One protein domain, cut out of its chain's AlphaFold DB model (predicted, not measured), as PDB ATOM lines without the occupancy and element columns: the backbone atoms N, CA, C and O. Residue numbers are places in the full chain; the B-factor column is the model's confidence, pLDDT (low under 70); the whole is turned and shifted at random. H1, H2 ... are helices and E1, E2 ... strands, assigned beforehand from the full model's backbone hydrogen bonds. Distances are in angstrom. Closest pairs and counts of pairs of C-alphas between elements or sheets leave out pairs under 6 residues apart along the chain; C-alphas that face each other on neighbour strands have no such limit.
ATOM      1  N   ILE A  47      45.051 -53.966   3.858       82.62
ATOM      2  CA  ILE A  47      44.870 -54.296   5.270       82.62
ATOM      3  C   ILE A  47      43.778 -55.361   5.380       82.62
ATOM      4  O   ILE A  47      42.595 -55.078   5.204       82.62
ATOM      5  N   THR A  48      44.189 -56.593   5.672       82.62
ATOM      6  CA  THR A  48      43.289 -57.704   6.007       82.62
ATOM      7  C   THR A  48      42.963 -57.703   7.502       82.62
ATOM      8  O   THR A  48      43.650 -57.040   8.290       82.62
ATOM      9  N   ASN A  49      41.945 -58.468   7.913       82.38
ATOM     10  CA  ASN A  49      41.627 -58.626   9.333       82.38
ATOM     11  C   ASN A  49      42.808 -59.262  10.079       82.38
ATOM     12  O   ASN A  49      43.199 -58.793  11.144       82.38
ATOM     13  N   GLU A  50      43.460 -60.252   9.464       81.81
ATOM     14  CA  GLU A  50      44.679 -60.862   9.996       81.81
ATOM     15  C   GLU A  50      45.781 -59.827  10.301       81.81
ATOM     16  O   GLU A  50      46.356 -59.826  11.391       81.81
ATOM     17  N   LYS A  51      46.066 -58.899   9.374       83.12
ATOM     18  CA  LYS A  51      47.087 -57.852   9.581       83.12
ATOM     19  C   LYS A  51      46.689 -56.870  10.675       83.12
ATOM     20  O   LYS A  51      47.537 -56.453  11.461       83.12
ATOM     21  N   LEU A  52      45.405 -56.524  10.740       86.31
ATOM     22  CA  LEU A  52      44.867 -55.669  11.790       86.31
ATOM     23  C   LEU A  52      45.013 -56.320  13.176       86.31
ATOM     24  O   LEU A  52      45.401 -55.652  14.135       86.31
ATOM     25  N   MET A  53      44.754 -57.625  13.276       88.06
ATOM     26  CA  MET A  53      44.915 -58.390  14.514       88.06
ATOM     27  C   MET A  53      46.386 -58.542  14.907       88.06
ATOM     28  O   MET A  53      46.728 -58.287  16.057       88.06
ATOM     29  N   LYS A  54      47.286 -58.810  13.955       86.44
ATOM     30  CA  LYS A  54      48.738 -58.809  14.209       86.44
ATOM     31  C   LYS A  54      49.230 -57.466  14.757       86.44
ATOM     32  O   LYS A  54      50.034 -57.443  15.685       86.44
ATOM     33  N   LEU A  55      48.728 -56.347  14.230       83.75
ATOM     34  CA  LEU A  55      49.048 -55.017  14.753       83.75
ATOM     35  C   LEU A  55      48.529 -54.823  16.187       83.75
ATOM     36  O   LEU A  55      49.238 -54.268  17.026       83.75
ATOM     37  N   LYS A  56      47.317 -55.308  16.486       87.62
ATOM     38  CA  LYS A  56      46.738 -55.290  17.839       87.62
ATOM     39  C   LYS A  56      47.589 -56.077  18.833       87.62
ATOM     40  O   LYS A  56      47.857 -55.589  19.929       87.62
ATOM     41  N   ASP A  57      47.986 -57.286  18.457       88.12
ATOM     42  CA  ASP A  57      48.762 -58.178  19.314       88.12
ATOM     43  C   ASP A  57      50.171 -57.635  19.525       88.12
ATOM     44  O   ASP A  57      50.676 -57.662  20.644       88.12
ATOM     45  N   LEU A  58      50.770 -57.036  18.492       83.75
ATOM     46  CA  LEU A  58      52.050 -56.350  18.618       83.75
ATOM     47  C   LEU A  58      51.965 -55.142  19.558       83.75
ATOM     48  O   LEU A  58      52.843 -54.982  20.404       83.75
ATOM     49  N   ALA A  59      50.921 -54.314  19.434       85.88
ATOM     50  CA  ALA A  59      50.712 -53.172  20.321       85.88
ATOM     51  C   ALA A  59      50.640 -53.621  21.787       85.88
ATOM     52  O   ALA A  59      51.350 -53.077  22.625       85.88
ATOM     53  N   LYS A  60      49.876 -54.687  22.065       87.81
ATOM     54  CA  LYS A  60      49.782 -55.293  23.400       87.81
ATOM     55  C   LYS A  60      51.102 -55.890  23.885       87.81
ATOM     56  O   LYS A  60      51.462 -55.702  25.036       87.81
ATOM     57  N   ALA A  61      51.809 -56.628  23.030       88.88
ATOM     58  CA  ALA A  61      53.048 -57.311  23.406       88.88
ATOM     59  C   ALA A  61      54.197 -56.336  23.702       88.88
ATOM     60  O   ALA A  61      55.110 -56.670  24.452       88.88
ATOM     61  N   LYS A  62      54.179 -55.154  23.079       83.75
ATOM     62  CA  LYS A  62      55.182 -54.103  23.285       83.75
ATOM     63  C   LYS A  62      54.780 -53.073  24.337       83.75
ATOM     64  O   LYS A  62      55.652 -52.309  24.733       83.75
ATOM     65  N   ASP A  63      53.509 -53.060  24.741       87.69
ATOM     66  CA  ASP A  63      52.907 -52.037  25.604       87.69
ATOM     67  C   ASP A  63      53.285 -50.611  25.157       87.69
ATOM     68  O   ASP A  63      53.636 -49.741  25.947       87.69
ATOM     69  N   ASP A  64      53.297 -50.391  23.835       81.06
ATOM     70  CA  ASP A  64      53.714 -49.124  23.231       81.06
ATOM     71  C   ASP A  64      52.470 -48.269  22.930       81.06
ATOM     72  O   ASP A  64      51.677 -48.632  22.047       81.06
ATOM     73  N   PRO A  65      52.294 -47.112  23.599       85.06
ATOM     74  CA  PRO A  65      51.158 -46.221  23.368       85.06
ATOM     75  C   PRO A  65      50.999 -45.808  21.899       85.06
ATOM     76  O   PRO A  65      49.879 -45.712  21.401       85.06
ATOM     77  N   LYS A  66      52.104 -45.641  21.160       81.62
ATOM     78  CA  LYS A  66      52.062 -45.249  19.744       81.62
ATOM     79  C   LYS A  66      51.539 -46.372  18.856       81.62
ATOM     80  O   LYS A  66      50.832 -46.104  17.887       81.62
ATOM     81  N   LEU A  67      51.862 -47.626  19.175       80.94
ATOM     82  CA  LEU A  67      51.310 -48.778  18.458       80.94
ATOM     83  C   LEU A  67      49.826 -48.974  18.779       80.94
ATOM     84  O   LEU A  67      49.055 -49.339  17.891       80.94
ATOM     85  N   HIS A  68      49.409 -48.683  20.013       85.31
ATOM     86  CA  HIS A  68      47.995 -48.670  20.379       85.31
ATOM     87  C   HIS A  68      47.206 -47.611  19.606       85.31
ATOM     88  O   HIS A  68      46.138 -47.923  19.070       85.31
ATOM     89  N   ASP A  69      47.737 -46.395  19.493       85.94
ATOM     90  CA  ASP A  69      47.114 -45.322  18.716       85.94
ATOM     91  C   ASP A  69      47.080 -45.648  17.220       85.94
ATOM     92  O   ASP A  69      46.050 -45.456  16.568       85.94
ATOM     93  N   LEU A  70      48.153 -46.238  16.683       84.31
ATOM     94  CA  LEU A  70      48.193 -46.701  15.297       84.31
ATOM     95  C   LEU A  70      47.130 -47.774  15.030       84.31
ATOM     96  O   LEU A  70      46.384 -47.670  14.057       84.31
ATOM     97  N   TYR A  71      47.016 -48.777  15.905       87.56
ATOM     98  CA  TYR A  71      45.969 -49.796  15.809       87.56
ATOM     99  C   TYR A  71      44.571 -49.168  15.824       87.56
ATOM    100  O   TYR A  71      43.738 -49.510  14.983       87.56
ATOM    101  N   ARG A  72      44.311 -48.229  16.744       89.38
ATOM    102  CA  ARG A  72      43.019 -47.531  16.835       89.38
ATOM    103  C   ARG A  72      42.701 -46.763  15.554       89.38
ATOM    104  O   ARG A  72      41.590 -46.900  15.042       89.38
ATOM    105  N   ALA A  73      43.664 -46.010  15.025       86.94
ATOM    106  CA  ALA A  73      43.503 -45.248  13.792       86.94
ATOM    107  C   ALA A  73      43.213 -46.171  12.598       86.94
ATOM    108  O   ALA A  73      42.220 -45.986  11.899       86.94
ATOM    109  N   VAL A  74      44.021 -47.217  12.402       87.38
ATOM    110  CA  VAL A  74      43.825 -48.174  11.304       87.38
ATOM    111  C   VAL A  74      42.476 -48.890  11.429       87.38
ATOM    112  O   VAL A  74      41.737 -48.976  10.450       87.38
ATOM    113  N   ASN A  75      42.109 -49.348  12.630       90.25
ATOM    114  CA  ASN A  75      40.818 -49.991  12.882       90.25
ATOM    115  C   ASN A  75      39.639 -49.062  12.554       90.25
ATOM    116  O   ASN A  75      38.650 -49.507  11.976       90.25
ATOM    117  N   HIS A  76      39.743 -47.771  12.879       88.81
ATOM    118  CA  HIS A  76      38.719 -46.787  12.538       88.81
ATOM    119  C   HIS A  76      38.504 -46.690  11.019       88.81
ATOM    120  O   HIS A  76      37.367 -46.783  10.552       88.81
ATOM    121  N   TYR A  77      39.583 -46.603  10.235       84.00
ATOM    122  CA  TYR A  77      39.489 -46.587   8.771       84.00
ATOM    123  C   TYR A  77      38.947 -47.896   8.194       84.00
ATOM    124  O   TYR A  77      38.150 -47.854   7.262       84.00
ATOM    125  N   VAL A  78      39.306 -49.052   8.761       86.06
ATOM    126  CA  VAL A  78      38.741 -50.351   8.349       86.06
ATOM    127  C   VAL A  78      37.232 -50.403   8.602       86.06
ATOM    128  O   VAL A  78      36.480 -50.892   7.761       86.06
ATOM    129  N   GLN A  79      36.758 -49.858   9.724       87.44
ATOM    130  CA  GLN A  79      35.323 -49.783  10.011       87.44
ATOM    131  C   GLN A  79      34.579 -48.852   9.048       87.44
ATOM    132  O   GLN A  79      33.479 -49.197   8.617       87.44
ATOM    133  N   ILE A  80      35.162 -47.700   8.697       83.12
ATOM    134  CA  ILE A  80      34.612 -46.806   7.666       83.12
ATOM    135  C   ILE A  80      34.555 -47.535   6.323       83.12
ATOM    136  O   ILE A  80      33.493 -47.594   5.706       83.12
ATOM    137  N   ALA A  81      35.661 -48.161   5.920       84.00
ATOM    138  CA  ALA A  81      35.759 -48.862   4.650       84.00
ATOM    139  C   ALA A  81      34.696 -49.963   4.535       84.00
ATOM    140  O   ALA A  81      33.970 -50.045   3.549       84.00
ATOM    141  N   ARG A  82      34.511 -50.754   5.600       83.50
ATOM    142  CA  ARG A  82      33.476 -51.792   5.663       83.50
ATOM    143  C   ARG A  82      32.060 -51.240   5.475       83.50
ATOM    144  O   ARG A  82      31.257 -51.890   4.814       83.50
ATOM    145  N   LYS A  83      31.742 -50.072   6.043       84.06
ATOM    146  CA  LYS A  83      30.423 -49.431   5.877       84.06
ATOM    147  C   LYS A  83      30.187 -48.947   4.446       84.06
ATOM    148  O   LYS A  83      29.056 -48.991   3.980       84.06
ATOM    149  N   ASN A  84      31.248 -48.530   3.762       79.00
ATOM    150  CA  ASN A  84      31.184 -47.939   2.426       79.00
ATOM    151  C   ASN A  84      31.422 -48.946   1.291       79.00
ATOM    152  O   ASN A  84      31.505 -48.551   0.132       79.00
ATOM    153  N   ASN A  85      31.551 -50.238   1.606       79.31
ATOM    154  CA  ASN A  85      31.992 -51.261   0.658       79.31
ATOM    155  C   ASN A  85      33.345 -50.936  -0.017       79.31
ATOM    156  O   ASN A  85      33.564 -51.127  -1.216       79.31
ATOM    157  N   GLU A  86      34.265 -50.417   0.782       83.12
ATOM    158  CA  GLU A  86      35.633 -50.080   0.413       83.12
ATOM    159  C   GLU A  86      36.611 -51.031   1.114       83.12
ATOM    160  O   GLU A  86      36.249 -51.778   2.029       83.12
ATOM    161  N   TYR A  87      37.877 -50.966   0.712       80.00
ATOM    162  CA  TYR A  87      39.003 -51.563   1.419       80.00
ATOM    163  C   TYR A  87      40.080 -50.532   1.723       80.00
ATOM    164  O   TYR A  87      40.215 -49.513   1.040       80.00
ATOM    165  N   VAL A  88      40.864 -50.824   2.760       83.25
ATOM    166  CA  VAL A  88      41.984 -49.984   3.176       83.25
ATOM    167  C   VAL A  88      43.276 -50.518   2.574       83.25
ATOM    168  O   VAL A  88      43.638 -51.684   2.746       83.25
ATOM    169  N   LEU A  89      43.995 -49.638   1.894       83.25
ATOM    170  CA  LEU A  89      45.373 -49.820   1.474       83.25
ATOM    171  C   LEU A  89      46.284 -49.015   2.400       83.25
ATOM    172  O   LEU A  89      45.981 -47.870   2.727       83.25
ATOM    173  N   TRP A  90      47.419 -49.584   2.784       82.19
ATOM    174  CA  TRP A  90      48.453 -48.880   3.535       82.19
ATOM    175  C   TRP A  90      49.806 -48.916   2.831       82.19
ATOM    176  O   TRP A  90      50.087 -49.815   2.038       82.19
ATOM    177  N   LYS A  91      50.662 -47.948   3.127       81.12
ATOM    178  CA  LYS A  91      52.098 -48.033   2.858       81.12
ATOM    179  C   LYS A  91      52.863 -47.230   3.890       81.12
ATOM    180  O   LYS A  91      52.322 -46.279   4.451       81.12
ATOM    181  N   TYR A  92      54.129 -47.563   4.085       73.25
ATOM    182  CA  TYR A  92      55.046 -46.667   4.774       73.25
ATOM    183  C   TYR A  92      55.644 -45.682   3.767       73.25
ATOM    184  O   TYR A  92      56.142 -46.088   2.717       73.25
ATOM    185  N   ASP A  93      55.570 -44.391   4.071       70.56
ATOM    186  CA  ASP A  93      56.225 -43.333   3.313       70.56
ATOM    187  C   ASP A  93      57.397 -42.798   4.136       70.56
ATOM    188  O   ASP A  93      57.208 -42.088   5.124       70.56
ATOM    189  N   ALA A  94      58.615 -43.158   3.725       67.94
ATOM    190  CA  ALA A  94      59.838 -42.739   4.399       67.94
ATOM    191  C   ALA A  94      60.059 -41.219   4.334       67.94
ATOM    192  O   ALA A  94      60.625 -40.662   5.266       67.94
ATOM    193  N   ASN A  95      59.565 -40.537   3.293       72.12
ATOM    194  CA  ASN A  95      59.706 -39.082   3.160       72.12
ATOM    195  C   ASN A  95      58.795 -38.322   4.129       72.12
ATOM    196  O   ASN A  95      59.048 -37.166   4.450       72.12
ATOM    197  N   ARG A  96      57.710 -38.968   4.567       66.19
ATOM    198  CA  ARG A  96      56.775 -38.438   5.567       66.19
ATOM    199  C   ARG A  96      56.950 -39.089   6.939       66.19
ATOM    200  O   ARG A  96      56.149 -38.815   7.826       66.19
ATOM    201  N   GLU A  97      57.943 -39.972   7.078       67.06
ATOM    202  CA  GLU A  97      58.193 -40.820   8.252       67.06
ATOM    203  C   GLU A  97      56.910 -41.437   8.841       67.06
ATOM    204  O   GLU A  97      56.712 -41.484  10.055       67.06
ATOM    205  N   GLY A  98      55.993 -41.883   7.976       66.88
ATOM    206  CA  GLY A  98      54.617 -42.135   8.391       66.88
ATOM    207  C   GLY A  98      53.890 -43.199   7.584       66.88
ATOM    208  O   GLY A  98      54.253 -43.535   6.457       66.88
ATOM    209  N   LEU A  99      52.826 -43.736   8.183       74.88
ATOM    210  CA  LEU A  99      51.904 -44.637   7.504       74.88
ATOM    211  C   LEU A  99      50.902 -43.817   6.684       74.88
ATOM    212  O   LEU A  99      50.195 -42.967   7.218       74.88
ATOM    213  N   VAL A 100      50.813 -44.102   5.389       78.62
ATOM    214  CA  VAL A 100      49.808 -43.529   4.492       78.62
ATOM    215  C   VAL A 100      48.691 -44.546   4.311       78.62
ATOM    216  O   VAL A 100      48.951 -45.683   3.915       78.62
ATOM    217  N   LEU A 101      47.456 -44.125   4.579       79.44
ATOM    218  CA  LEU A 101      46.240 -44.918   4.416       79.44
ATOM    219  C   LEU A 101      45.428 -44.384   3.236       79.44
ATOM    220  O   LEU A 101      45.280 -43.173   3.077       79.44
ATOM    221  N   VAL A 102      44.899 -45.286   2.418       80.81
ATOM    222  CA  VAL A 102      44.067 -44.966   1.256       80.81
ATOM    223  C   VAL A 102      42.834 -45.861   1.280       80.81
ATOM    224  O   VAL A 102      42.951 -47.073   1.454       80.81
ATOM    225  N   LEU A 103      41.657 -45.266   1.098       79.50
ATOM    226  CA  LEU A 103      40.396 -45.984   0.920       79.50
ATOM    227  C   LEU A 103      40.138 -46.188  -0.571       79.50
ATOM    228  O   LEU A 103      40.363 -45.276  -1.369       79.50
ATOM    229  N   LYS A 104      39.679 -47.378  -0.953       80.38
ATOM    230  CA  LYS A 104      39.366 -47.689  -2.348       80.38
ATOM    231  C   LYS A 104      38.080 -48.498  -2.457       80.38
ATOM    232  O   LYS A 104      37.888 -49.458  -1.719       80.38
ATOM    233  N   GLN A 105      37.212 -48.099  -3.384       76.12
ATOM    234  CA  GLN A 105      35.925 -48.755  -3.619       76.12
ATOM    235  C   GLN A 105      36.100 -50.158  -4.192       76.12
ATOM    236  O   GLN A 105      36.976 -50.401  -5.028       76.12
ATOM    237  N   ASN A 106      35.237 -51.072  -3.752       67.06
ATOM    238  CA  ASN A 106      35.086 -52.363  -4.393       67.06
ATOM    239  C   ASN A 106      34.006 -52.290  -5.480       67.06
ATOM    240  O   ASN A 106      32.840 -52.030  -5.189       67.06
ATOM    241  N   LEU A 107      34.395 -52.559  -6.727       61.53
ATOM    242  CA  LEU A 107      33.488 -52.576  -7.878       61.53
ATOM    243  C   LEU A 107      32.649 -53.869  -7.959       61.53
ATOM    244  O   LEU A 107      31.639 -53.887  -8.653       61.53
ATOM    245  N   ASN A 108      33.021 -54.928  -7.221       59.62
ATOM    246  CA  ASN A 108      32.467 -56.283  -7.382       59.62
ATOM    247  C   ASN A 108      31.618 -56.795  -6.190       59.62
ATOM    248  O   ASN A 108      31.357 -57.992  -6.103       59.62
ATOM    249  N   GLY A 109      31.167 -55.932  -5.269       53.66
ATOM    250  CA  GLY A 109      30.328 -56.330  -4.114       53.66
ATOM    251  C   GLY A 109      31.064 -56.364  -2.766       53.66
ATOM    252  O   GLY A 109      32.131 -55.777  -2.649       53.66
TER     253      GLY A 109
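Overview. This is residues 47 to 109 of the 114 residues of the protein "Hypothetical protein" of Adineta steineri (UniProt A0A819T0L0). Two hairpins, the helices H1 and H2 and the strands E1 and E2, form a V, joined where H2 leads into E1; their turns, residues 61 to 66 and 93 to 98, stick out at the open ends. The 63 printed residues include, in order, two named helices and two named antiparallel strands, class mixed. The whole is only just compact, close to loose, with a radius of gyration of the C-alphas of 12.5 A, spanning 38 by 27 by 15 A.

Along the chain. H1, residues 49 to 62, begins at C-alpha 49 (41.627, -58.626, 9.333) and measures 20.0 A from first to last C-alpha; H2, residues 65 to 83, 27.3 A. E1, residues 86 to 93, measures 21.9 A; E2, residues 98 to 105, 23.2 A, ending at C-alpha 105 (35.925, -48.755, -3.619).

Arrangement. H1 and H2 touch, closest at the C-alphas of Ala 59 and Leu 67, 4.8 A, and run opposite ways at a shallow tilt of 17 degrees. In both, every O i to N i+4 pair is within hydrogen-bond range. Across E1 and E2, N 89 and O 102 are within hydrogen-bond range at 2.8 A. The closest C-alphas of H2 and E1 are those of Ala 81 and Tyr 87, 5.3 A. H1 is apart from E1 and E2.

Size, cuts and confidence. The C-alphas farthest apart, of Asp 63 and Asn 108, are 39.0 A apart. The printed part has no cut, and its three links are tight. pLDDT is under 70 at residues 94, 96 to 98 and 106 to 109.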